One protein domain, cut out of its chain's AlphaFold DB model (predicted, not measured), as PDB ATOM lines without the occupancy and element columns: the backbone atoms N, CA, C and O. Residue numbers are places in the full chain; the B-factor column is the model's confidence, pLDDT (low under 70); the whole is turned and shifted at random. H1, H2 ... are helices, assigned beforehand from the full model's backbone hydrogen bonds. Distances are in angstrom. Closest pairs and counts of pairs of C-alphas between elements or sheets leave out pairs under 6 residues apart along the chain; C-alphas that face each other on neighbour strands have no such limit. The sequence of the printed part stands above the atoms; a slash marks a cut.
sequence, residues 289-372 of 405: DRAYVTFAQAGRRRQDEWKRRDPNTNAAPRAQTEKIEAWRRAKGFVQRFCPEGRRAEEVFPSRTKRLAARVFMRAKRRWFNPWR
ATOM      1  N   ASP A 289     -10.894 -57.350  50.900       95.38
ATOM      2  CA  ASP A 289     -10.579 -55.978  50.505       95.38
ATOM      3  C   ASP A 289     -10.619 -55.813  48.985       95.38
ATOM      4  O   ASP A 289     -11.228 -54.871  48.474       95.38
ATOM      5  N   ARG A 290     -10.053 -56.759  48.225       92.44
ATOM      6  CA  ARG A 290     -10.162 -56.757  46.757       92.44
ATOM      7  C   ARG A 290     -11.614 -56.828  46.289       92.44
ATOM      8  O   ARG A 290     -11.986 -56.092  45.370       92.44
ATOM      9  N   ALA A 291     -12.436 -57.677  46.906       89.19
ATOM     10  CA  ALA A 291     -13.857 -57.776  46.584       89.19
ATOM     11  C   ALA A 291     -14.600 -56.468  46.904       89.19
ATOM     12  O   ALA A 291     -15.369 -55.971  46.077       89.19
ATOM     13  N   TYR A 292     -14.306 -55.858  48.054       93.69
ATOM     14  CA  TYR A 292     -14.837 -54.555  48.444       93.69
ATOM     15  C   TYR A 292     -14.464 -53.454  47.444       93.69
ATOM     16  O   TYR A 292     -15.340 -52.753  46.935       93.69
ATOM     17  N   VAL A 293     -13.173 -53.321  47.120       94.06
ATOM     18  CA  VAL A 293     -12.674 -52.310  46.177       94.06
ATOM     19  C   VAL A 293     -13.323 -52.494  44.808       94.06
ATOM     20  O   VAL A 293     -13.783 -51.520  44.213       94.06
ATOM     21  N   THR A 294     -13.433 -53.736  44.332       90.12
ATOM     22  CA  THR A 294     -14.086 -54.054  43.055       90.12
ATOM     23  C   THR A 294     -15.558 -53.641  43.067       90.12
ATOM     24  O   THR A 294     -16.021 -52.973  42.140       90.12
ATOM     25  N   PHE A 295     -16.289 -53.962  44.138       90.88
ATOM     26  CA  PHE A 295     -17.689 -53.574  44.307       90.88
ATOM     27  C   PHE A 295     -17.864 -52.047  44.318       90.88
ATOM     28  O   PHE A 295     -18.721 -51.511  43.610       90.88
ATOM     29  N   ALA A 296     -17.025 -51.336  45.074       92.88
ATOM     30  CA  ALA A 296     -17.061 -49.881  45.176       92.88
ATOM     31  C   ALA A 296     -16.740 -49.204  43.833       92.88
ATOM     32  O   ALA A 296     -17.455 -48.297  43.399       92.88
ATOM     33  N   GLN A 297     -15.707 -49.679  43.130       92.31
ATOM     34  CA  GLN A 297     -15.346 -49.181  41.802       92.31
ATOM     35  C   GLN A 297     -16.460 -49.428  40.783       92.31
ATOM     36  O   GLN A 297     -16.794 -48.523  40.020       92.31
ATOM     37  N   ALA A 298     -17.070 -50.614  40.786       89.62
ATOM     38  CA  ALA A 298     -18.211 -50.909  39.929       89.62
ATOM     39  C   ALA A 298     -19.402 -49.987  40.235       89.62
ATOM     40  O   ALA A 298     -20.061 -49.515  39.311       89.62
ATOM     41  N   GLY A 299     -19.648 -49.673  41.512       91.31
ATOM     42  CA  GLY A 299     -20.712 -48.747  41.918       91.31
ATOM     43  C   GLY A 299     -20.475 -47.337  41.409       91.31
ATOM     44  O   GLY A 299     -21.381 -46.721  40.844       91.31
ATOM     45  N   ARG A 300     -19.231 -46.862  41.514       94.44
ATOM     46  CA  ARG A 300     -18.820 -45.574  40.956       94.44
ATOM     47  C   ARG A 300     -18.992 -45.536  39.438       94.44
ATOM     48  O   ARG A 300     -19.619 -44.611  38.936       94.44
ATOM     49  N   ARG A 301     -18.530 -46.565  38.716       91.06
ATOM     50  CA  ARG A 301     -18.713 -46.679  37.255       91.06
ATOM     51  C   ARG A 301     -20.190 -46.635  36.865       91.06
ATOM     52  O   ARG A 301     -20.564 -45.879  35.980       91.06
ATOM     53  N   ARG A 302     -21.052 -47.358  37.582       90.75
ATOM     54  CA  ARG A 302     -22.507 -47.371  37.351       90.75
ATOM     55  C   ARG A 302     -23.160 -46.004  37.602       90.75
ATOM     56  O   ARG A 302     -24.127 -45.634  36.932       90.75
ATOM     57  N   GLN A 303     -22.666 -45.260  38.592       93.31
ATOM     58  CA  GLN A 303     -23.108 -43.892  38.876       93.31
ATOM     59  C   GLN A 303     -22.640 -42.916  37.796       93.31
ATOM     60  O   GLN A 303     -23.413 -42.053  37.379       93.31
ATOM     61  N   ASP A 304     -21.410 -43.085  37.322       94.31
ATOM     62  CA  ASP A 304     -20.870 -42.349  36.188       94.31
ATOM     63  C   ASP A 304     -21.692 -42.622  34.923       94.31
ATOM     64  O   ASP A 304     -22.152 -41.674  34.302       94.31
ATOM     65  N   GLU A 305     -21.992 -43.879  34.589       91.31
ATOM     66  CA  GLU A 305     -22.862 -44.265  33.462       91.31
ATOM     67  C   GLU A 305     -24.270 -43.658  33.555       91.31
ATOM     68  O   GLU A 305     -24.871 -43.295  32.546       91.31
ATOM     69  N   TRP A 306     -24.814 -43.527  34.766       94.81
ATOM     70  CA  TRP A 306     -26.123 -42.904  34.970       94.81
ATOM     71  C   TRP A 306     -26.114 -41.414  34.604       94.81
ATOM     72  O   TRP A 306     -27.094 -40.908  34.051       94.81
ATOM     73  N   LYS A 307     -25.023 -40.709  34.931       95.31
ATOM     74  CA  LYS A 307     -24.880 -39.252  34.775       95.31
ATOM     75  C   LYS A 307     -24.259 -38.837  33.440       95.31
ATOM     76  O   LYS A 307     -24.585 -37.766  32.932       95.31
ATOM     77  N   ARG A 308     -23.332 -39.630  32.903       93.00
ATOM     78  CA  ARG A 308     -22.518 -39.274  31.738       93.00
ATOM     79  C   ARG A 308     -23.273 -39.525  30.442       93.00
ATOM     80  O   ARG A 308     -24.101 -40.426  30.330       93.00
ATOM     81  N   ARG A 309     -22.949 -38.696  29.454       91.56
ATOM     82  CA  ARG A 309     -23.313 -38.925  28.060       91.56
ATOM     83  C   ARG A 309     -22.417 -40.033  27.517       91.56
ATOM     84  O   ARG A 309     -21.220 -40.026  27.801       91.56
ATOM     85  N   ASP A 310     -22.984 -40.955  26.751       84.94
ATOM     86  CA  ASP A 310     -22.176 -41.933  26.029       84.94
ATOM     87  C   ASP A 310     -21.388 -41.195  24.928       84.94
ATOM     88  O   ASP A 310     -22.007 -40.577  24.051       84.94
ATOM     89  N   PRO A 311     -20.041 -41.193  24.984       85.19
ATOM     90  CA  PRO A 311     -19.219 -40.455  24.031       85.19
ATOM     91  C   PRO A 311     -19.338 -41.000  22.606       85.19
ATOM     92  O   PRO A 311     -19.148 -40.245  21.657       85.19
ATOM     93  N   ASN A 312     -19.677 -42.281  22.442       90.88
ATOM     94  CA  ASN A 312     -19.689 -42.926  21.132       90.88
ATOM     95  C   ASN A 312     -20.994 -42.660  20.379       90.88
ATOM     96  O   ASN A 312     -20.987 -42.431  19.174       90.88
ATOM     97  N   THR A 313     -22.124 -42.688  21.083       90.62
ATOM     98  CA  THR A 313     -23.453 -42.561  20.465       90.62
ATOM     99  C   THR A 313     -24.001 -41.141  20.505       90.62
ATOM    100  O   THR A 313     -25.015 -40.860  19.868       90.62
ATOM    101  N   ASN A 314     -23.380 -40.234  21.276       90.19
ATOM    102  CA  ASN A 314     -23.962 -38.934  21.613       90.19
ATOM    103  C   ASN A 314     -25.386 -39.055  22.202       90.19
ATOM    104  O   ASN A 314     -26.122 -38.064  22.259       90.19
ATOM    105  N   ALA A 315     -25.793 -40.232  22.682       90.69
ATOM    106  CA  ALA A 315     -27.100 -40.432  23.287       90.69
ATOM    107  C   ALA A 315     -27.214 -39.610  24.576       90.69
ATOM    108  O   ALA A 315     -26.230 -39.420  25.290       90.69
ATOM    109  N   ALA A 316     -28.411 -39.097  24.875       91.44
ATOM    110  CA  ALA A 316     -28.644 -38.375  26.121       91.44
ATOM    111  C   ALA A 316     -28.276 -39.259  27.332       91.44
ATOM    112  O   ALA A 316     -28.479 -40.475  27.273       91.44
ATOM    113  N   PRO A 317     -27.769 -38.677  28.438       94.50
ATOM    114  CA  PRO A 317     -27.467 -39.435  29.645       94.50
ATOM    115  C   PRO A 317     -28.646 -40.295  30.088       94.50
ATOM    116  O   PRO A 317     -29.808 -39.874  29.989       94.50
ATOM    117  N   ARG A 318     -28.364 -41.473  30.653       92.94
ATOM    118  CA  ARG A 318     -29.424 -42.394  31.080       92.94
ATOM    119  C   ARG A 318     -30.388 -41.729  32.060       92.94
ATOM    120  O   ARG A 318     -31.597 -41.809  31.867       92.94
ATOM    121  N   ALA A 319     -29.876 -40.963  33.025       96.00
ATOM    122  CA  ALA A 319     -30.699 -40.172  33.939       96.00
ATOM    123  C   ALA A 319     -31.704 -39.260  33.215       96.00
ATOM    124  O   ALA A 319     -32.836 -39.103  33.668       96.00
ATOM    125  N   GLN A 320     -31.305 -38.654  32.096       96.44
ATOM    126  CA  GLN A 320     -32.165 -37.764  31.327       96.44
ATOM    127  C   GLN A 320     -33.225 -38.543  30.546       96.44
ATOM    128  O   GLN A 320     -34.395 -38.166  30.595       96.44
ATOM    129  N   THR A 321     -32.845 -39.639  29.884       95.75
ATOM    130  CA  THR A 321     -33.798 -40.510  29.166       95.75
ATOM    131  C   THR A 321     -34.871 -41.069  30.106       95.75
ATOM    132  O   THR A 321     -36.062 -40.901  29.851       95.75
ATOM    133  N   GLU A 322     -34.468 -41.587  31.266       96.81
ATOM    134  CA  GLU A 322     -35.355 -42.104  32.316       96.81
ATOM    135  C   GLU A 322     -36.245 -41.008  32.912       96.81
ATOM    136  O   GLU A 322     -37.414 -41.235  33.223       96.81
ATOM    137  N   LYS A 323     -35.727 -39.780  33.051       97.56
ATOM    138  CA  LYS A 323     -36.519 -38.626  33.496       97.56
ATOM    139  C   LYS A 323     -37.594 -38.268  32.468       97.56
ATOM    140  O   LYS A 323     -38.742 -38.061  32.858       97.56
ATOM    141  N   ILE A 324     -37.253 -38.216  31.179       97.19
ATOM    142  CA  ILE A 324     -38.207 -37.958  30.086       97.19
ATOM    143  C   ILE A 324     -39.277 -39.052  30.055       97.19
ATOM    144  O   ILE A 324     -40.472 -38.761  29.985       97.19
ATOM    145  N   GLU A 325     -38.868 -40.312  30.169       97.31
ATOM    146  CA  GLU A 325     -39.786 -41.440  30.193       97.31
ATOM    147  C   GLU A 325     -40.709 -41.422  31.419       97.31
ATOM    148  O   GLU A 325     -41.919 -41.618  31.280       97.31
ATOM    149  N   ALA A 326     -40.176 -41.135  32.605       97.56
ATOM    150  CA  ALA A 326     -40.965 -40.995  33.821       97.56
ATOM    151  C   ALA A 326     -42.019 -39.886  33.689       97.56
ATOM    152  O   ALA A 326     -43.170 -40.080  34.085       97.56
ATOM    153  N   TRP A 327     -41.654 -38.757  33.073       98.12
ATOM    154  CA  TRP A 327     -42.590 -37.688  32.735       98.12
ATOM    155  C   TRP A 327     -43.666 -38.152  31.758       98.12
ATOM    156  O   TRP A 327     -44.848 -37.958  32.025       98.12
ATOM    157  N   ARG A 328     -43.290 -38.816  30.664       98.06
ATOM    158  CA  ARG A 328     -44.233 -39.367  29.679       98.06
ATOM    159  C   ARG A 328     -45.240 -40.325  30.327       98.06
ATOM    160  O   ARG A 328     -46.442 -40.178  30.117       98.06
ATOM    161  N   ARG A 329     -44.769 -41.258  31.165       97.44
ATOM    162  CA  ARG A 329     -45.620 -42.204  31.912       97.44
ATOM    163  C   ARG A 329     -46.556 -41.469  32.881       97.44
ATOM    164  O   ARG A 329     -47.744 -41.784  32.944       97.44
ATOM    165  N   ALA A 330     -46.050 -40.465  33.598       97.69
ATOM    166  CA  ALA A 330     -46.854 -39.664  34.518       97.69
ATOM    167  C   ALA A 330     -47.942 -38.854  33.796       97.69
ATOM    168  O   ALA A 330     -49.088 -38.862  34.244       97.69
ATOM    169  N   LYS A 331     -47.615 -38.220  32.659       97.81
ATOM    170  CA  LYS A 331     -48.590 -37.510  31.817       97.81
ATOM    171  C   LYS A 331     -49.701 -38.449  31.363       97.81
ATOM    172  O   LYS A 331     -50.863 -38.151  31.599       97.81
ATOM    173  N   GLY A 332     -49.354 -39.606  30.793       96.75
ATOM    174  CA  GLY A 332     -50.342 -40.584  30.323       96.75
ATOM    175  C   GLY A 332     -51.265 -41.107  31.430       96.75
ATOM    176  O   GLY A 332     -52.441 -41.370  31.186       96.75
ATOM    177  N   PHE A 333     -50.763 -41.215  32.663       97.19
ATOM    178  CA  PHE A 333     -51.583 -41.585  33.815       97.19
ATOM    179  C   PHE A 333     -52.538 -40.458  34.242       97.19
ATOM    180  O   PHE A 333     -53.716 -40.714  34.477       97.19
ATOM    181  N   VAL A 334     -52.047 -39.217  34.336       97.69
ATOM    182  CA  VAL A 334     -52.839 -38.063  34.800       97.69
ATOM    183  C   VAL A 334     -53.842 -37.584  33.744       97.69
ATOM    184  O   VAL A 334     -54.922 -37.122  34.103       97.69
ATOM    185  N   GLN A 335     -53.536 -37.759  32.455       97.62
ATOM    186  CA  GLN A 335     -54.391 -37.358  31.333       97.62
ATOM    187  C   GLN A 335     -55.809 -37.944  31.419       97.62
ATOM    188  O   GLN A 335     -56.756 -37.303  30.987       97.62
ATOM    189  N   ARG A 336     -55.974 -39.117  32.044       97.06
ATOM    190  CA  ARG A 336     -57.278 -39.778  32.248       97.06
ATOM    191  C   ARG A 336     -58.227 -39.015  33.171       97.06
ATOM    192  O   ARG A 336     -59.422 -39.266  33.147       97.06
ATOM    193  N   PHE A 337     -57.688 -38.131  34.005       97.06
ATOM    194  CA  PHE A 337     -58.457 -37.298  34.930       97.06
ATOM    195  C   PHE A 337     -58.666 -35.880  34.388       97.06
ATOM    196  O   PHE A 337     -59.206 -35.032  35.092       97.06
ATOM    197  N   CYS A 338     -58.167 -35.589  33.183       96.88
ATOM    198  CA  CYS A 338     -58.233 -34.260  32.594       96.88
ATOM    199  C   CYS A 338     -59.493 -34.118  31.729       96.88
ATOM    200  O   CYS A 338     -59.863 -35.080  31.056       96.88
ATOM    201  N   PRO A 339     -60.116 -32.927  31.696       96.81
ATOM    202  CA  PRO A 339     -61.155 -32.613  30.722       96.81
ATOM    203  C   PRO A 339     -60.647 -32.789  29.287       96.81
ATOM    204  O   PRO A 339     -59.457 -32.587  29.017       96.81
ATOM    205  N   GLU A 340     -61.549 -33.125  28.364       96.31
ATOM    206  CA  GLU A 340     -61.214 -33.307  26.951       96.31
ATOM    207  C   GLU A 340     -60.484 -32.083  26.376       96.31
ATOM    208  O   GLU A 340     -60.800 -30.931  26.675       96.31
ATOM    209  N   GLY A 341     -59.441 -32.342  25.586       95.19
ATOM    210  CA  GLY A 341     -58.623 -31.307  24.950       95.19
ATOM    211  C   GLY A 341     -57.611 -30.594  25.858       95.19
ATOM    212  O   GLY A 341     -56.721 -29.928  25.331       95.19
ATOM    213  N   ARG A 342     -57.665 -30.749  27.190       97.12
ATOM    214  CA  ARG A 342     -56.675 -30.135  28.098       97.12
ATOM    215  C   ARG A 342     -55.515 -31.071  28.414       97.12
ATOM    216  O   ARG A 342     -55.702 -32.272  28.608       97.12
ATOM    217  N   ARG A 343     -54.298 -30.526  28.515       97.12
ATOM    218  CA  ARG A 343     -53.096 -31.314  28.831       97.12
ATOM    219  C   ARG A 343     -52.962 -31.545  30.335       97.12
ATOM    220  O   ARG A 343     -53.180 -30.641  31.138       97.12
ATOM    221  N   ALA A 344     -52.489 -32.731  30.719       96.62
ATOM    222  CA  ALA A 344     -52.243 -33.097  32.119       96.62
ATOM    223  C   ALA A 344     -51.362 -32.109  32.904       96.62
ATOM    224  O   ALA A 344     -51.542 -31.926  34.108       96.62
ATOM    225  N   GLU A 345     -50.410 -31.466  32.230       96.25
ATOM    226  CA  GLU A 345     -49.489 -30.501  32.840       96.25
ATOM    227  C   GLU A 345     -50.141 -29.153  33.139       96.25
ATOM    228  O   GLU A 345     -49.715 -28.478  34.068       96.25
ATOM    229  N   GLU A 346     -51.171 -28.783  32.385       97.38
ATOM    230  CA  GLU A 346     -51.895 -27.522  32.558       97.38
ATOM    231  C   GLU A 346     -52.932 -27.652  33.674       97.38
ATOM    232  O   GLU A 346     -53.073 -26.758  34.503       97.38
ATOM    233  N   VAL A 347     -53.632 -28.791  33.728       97.94
ATOM    234  CA  VAL A 347     -54.702 -29.027  34.710       97.94
ATOM    235  C   VAL A 347     -54.137 -29.461  36.064       97.94
ATOM    236  O   VAL A 347     -54.581 -28.984  37.106       97.94
ATOM    237  N   PHE A 348     -53.139 -30.353  36.074       97.69
ATOM    238  CA  PHE A 348     -52.578 -30.924  37.305       97.69
ATOM    239  C   PHE A 348     -51.035 -30.941  37.303       97.69
ATOM    240  O   PHE A 348     -50.422 -32.018  37.408       97.69
ATOM    241  N   PRO A 349     -50.366 -29.771  37.252       97.25
ATOM    242  CA  PRO A 349     -48.903 -29.685  37.185       97.25
ATOM    243  C   PRO A 349     -48.221 -30.372  38.375       97.25
ATOM    244  O   PRO A 349     -47.331 -31.210  38.203       97.25
ATOM    245  N   SER A 350     -48.679 -30.084  39.597       97.38
ATOM    246  CA  SER A 350     -48.097 -30.623  40.833       97.38
ATOM    247  C   SER A 350     -48.226 -32.142  40.928       97.38
ATOM    248  O   SER A 350     -47.270 -32.826  41.305       97.38
ATOM    249  N   ARG A 351     -49.384 -32.697  40.547       96.75
ATOM    250  CA  ARG A 351     -49.633 -34.146  40.575       96.75
ATOM    251  C   ARG A 351     -48.762 -34.867  39.551       96.75
ATOM    252  O   ARG A 351     -48.123 -35.860  39.901       96.75
ATOM    253  N   THR A 352     -48.686 -34.335  38.331       97.50
ATOM    254  CA  THR A 352     -47.846 -34.878  37.255       97.50
ATOM    255  C   THR A 352     -46.373 -34.859  37.654       97.50
ATOM    256  O   THR A 352     -45.710 -35.894  37.583       97.50
ATOM    257  N   LYS A 353     -45.876 -33.736  38.195       97.88
ATOM    258  CA  LYS A 353     -44.493 -33.603  38.680       97.88
ATOM    259  C   LYS A 353     -44.171 -34.587  39.811       97.88
ATOM    260  O   LYS A 353     -43.152 -35.273  39.746       97.88
ATOM    261  N   ARG A 354     -45.036 -34.705  40.831       97.94
ATOM    262  CA  ARG A 354     -44.852 -35.657  41.949       97.94
ATOM    263  C   ARG A 354     -44.860 -37.111  41.470       97.94
ATOM    264  O   ARG A 354     -44.079 -37.927  41.960       97.94
ATOM    265  N   LEU A 355     -45.736 -37.457  40.527       97.31
ATOM    266  CA  LEU A 355     -45.792 -38.806  39.963       97.31
ATOM    267  C   LEU A 355     -44.550 -39.111  39.115       97.31
ATOM    268  O   LEU A 355     -43.940 -40.160  39.309       97.31
ATOM    269  N   ALA A 356     -44.126 -38.181  38.254       97.69
ATOM    270  CA  ALA A 356     -42.903 -38.311  37.462       97.69
ATOM    271  C   ALA A 356     -41.673 -38.498  38.361       97.69
ATOM    272  O   ALA A 356     -40.880 -39.411  38.136       97.69
ATOM    273  N   ALA A 357     -41.553 -37.708  39.434       97.94
ATOM    274  CA  ALA A 357     -40.481 -37.852  40.415       97.94
ATOM    275  C   ALA A 357     -40.489 -39.237  41.088       97.94
ATOM    276  O   ALA A 357     -39.443 -39.876  41.178       97.94
ATOM    277  N   ARG A 358     -41.659 -39.751  41.498       98.12
ATOM    278  CA  ARG A 358     -41.777 -41.107  42.072       98.12
ATOM    279  C   ARG A 358     -41.371 -42.200  41.084       98.12
ATOM    280  O   ARG A 358     -40.639 -43.114  41.462       98.12
ATOM    281  N   VAL A 359     -41.819 -42.112  39.831       97.19
ATOM    282  CA  VAL A 359     -41.461 -43.078  38.777       97.19
ATOM    283  C   VAL A 359     -39.955 -43.042  38.510       97.19
ATOM    284  O   VAL A 359     -39.315 -44.094  38.527       97.19
ATOM    285  N   PHE A 360     -39.374 -41.849  38.372       97.44
ATOM    286  CA  PHE A 360     -37.936 -41.661  38.192       97.44
ATOM    287  C   PHE A 360     -37.129 -42.216  39.371       97.44
ATOM    288  O   PHE A 360     -36.182 -42.971  39.175       97.44
ATOM    289  N   MET A 361     -37.526 -41.916  40.613       97.50
ATOM    290  CA  MET A 361     -36.841 -42.438  41.797       97.50
ATOM    291  C   MET A 361     -36.931 -43.961  41.884       97.50
ATOM    292  O   MET A 361     -35.975 -44.605  42.308       97.50
ATOM    293  N   ARG A 362     -38.039 -44.569  41.444       96.38
ATOM    294  CA  ARG A 362     -38.153 -46.030  41.352       96.38
ATOM    295  C   ARG A 362     -37.185 -46.605  40.318       96.38
ATOM    296  O   ARG A 362     -36.533 -47.601  40.623       96.38
ATOM    297  N   ALA A 363     -37.054 -45.971  39.152       95.75
ATOM    298  CA  ALA A 363     -36.078 -46.348  38.130       95.75
ATOM    299  C   ALA A 363     -34.636 -46.204  38.649       95.75
ATOM    300  O   ALA A 363     -33.886 -47.177  38.638       95.75
ATOM    301  N   LYS A 364     -34.290 -45.058  39.255       95.44
ATOM    302  CA  LYS A 364     -32.995 -44.808  39.919       95.44
ATOM    303  C   LYS A 364     -32.694 -45.883  40.973       95.44
ATOM    304  O   LYS A 364     -31.623 -46.482  40.975       95.44
ATOM    305  N   ARG A 365     -33.651 -46.190  41.859       94.38
ATOM    306  CA  ARG A 365     -33.491 -47.226  42.898       94.38
ATOM    307  C   ARG A 365     -33.282 -48.620  42.309       94.38
ATOM    308  O   ARG A 365     -32.506 -49.372  42.889       94.38
ATOM    309  N   ARG A 366     -33.961 -48.964  41.208       91.81
ATOM    310  CA  ARG A 366     -33.762 -50.232  40.484       91.81
ATOM    311  C   ARG A 366     -32.373 -50.289  39.851       91.81
ATOM    312  O   ARG A 366     -31.675 -51.274  40.061       91.81
ATOM    313  N   TRP A 367     -31.953 -49.213  39.187       91.12
ATOM    314  CA  TRP A 367     -30.635 -49.089  38.561       91.12
ATOM    315  C   TRP A 367     -29.485 -49.308  39.551       91.12
ATOM    316  O   TRP A 367     -28.555 -50.059  39.267       91.12
ATOM    317  N   PHE A 368     -29.587 -48.705  40.739       91.88
ATOM    318  CA  PHE A 368     -28.577 -48.804  41.797       91.88
ATOM    319  C   PHE A 368     -28.799 -49.959  42.782       91.88
ATOM    320  O   PHE A 368     -28.032 -50.095  43.732       91.88
ATOM    321  N   ASN A 369     -29.829 -50.795  42.601       88.81
ATOM    322  CA  ASN A 369     -30.168 -51.860  43.554       88.81
ATOM    323  C   ASN A 369     -28.975 -52.787  43.875       88.81
ATOM    324  O   ASN A 369     -28.735 -53.008  45.063       88.81
ATOM    325  N   PRO A 370     -28.174 -53.253  42.893       88.94
ATOM    326  CA  PRO A 370     -27.037 -54.138  43.172       88.94
ATOM    327  C   PRO A 370     -25.929 -53.513  44.027       88.94
ATOM    328  O   PRO A 370     -25.194 -54.243  44.677       88.94
ATOM    329  N   TRP A 371     -25.834 -52.181  44.071       89.19
ATOM    330  CA  TRP A 371     -24.754 -51.443  44.739       89.19
ATOM    331  C   TRP A 371     -25.142 -50.849  46.089       89.19
ATOM    332  O   TRP A 371     -24.416 -50.036  46.657       89.19
ATOM    333  N   ARG A 372     -26.304 -51.223  46.623       88.50
ATOM    334  CA  ARG A 372     -26.703 -50.788  47.962       88.50
ATOM    335  C   ARG A 372     -25.748 -51.367  49.015       88.50
ATOM    336  O   ARG A 372     -25.296 -52.498  48.851       88.50
TER     337      ARG A 372
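What this domain is: This is residues 289 to 372 of the 405 residues of the protein "Hypothetical protein" of Alexandrium monilatum (UniProt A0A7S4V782). Two long helices, H2 and H4, fold back on each other and cross at a slant, with short H3 at one end of the pair. H1 reaches away from the other end as an arm, and its residues 289 to 294 stick out. The 84 printed residues hold four named helices, H1 to H4, and no named strand: all helix. The whole is loose, radius of gyration of the C-alphas 17.1 A, spanning 59 by 29 by 14 A.

Where its parts are: H2, residues 318 to 337, is 29.7 A long. H1, residues 289 to 307, is 27.1 A long from C-alpha 289 at (-10.579, -55.978, 50.505). H3 is residues 344 to 347. H4, residues 349 to 367, is 26.7 A long, ending at C-alpha 367 at (-30.635, -49.089, 38.561).

How they stand to each other: H2, the hub, touches H4 at a steep tilt of 43 degrees, opposite ways; their closest C-alphas, Trp 327 and Ala 356, are 4.8 A apart. H2 touches H3 with residues 331 to 335 alone, closest C-alphas Gln 335 and Ala 344, 4.8 A. H1 touches H2 with residues 305 to 307 alone, closest C-alphas Trp 306 and Arg 318, 5.1 A. H1 and H3 are apart. Every O i to N i+4 pair is within hydrogen-bond range in H1 and H4, and 14 of 16 in H2; H3 is too short for one.

The domain as a whole: The farthest C-alphas, Asp 289 and Glu 340, are 60.3 A apart. The printed part has no cut, no link is long, and no printed residue is under pLDDT 70.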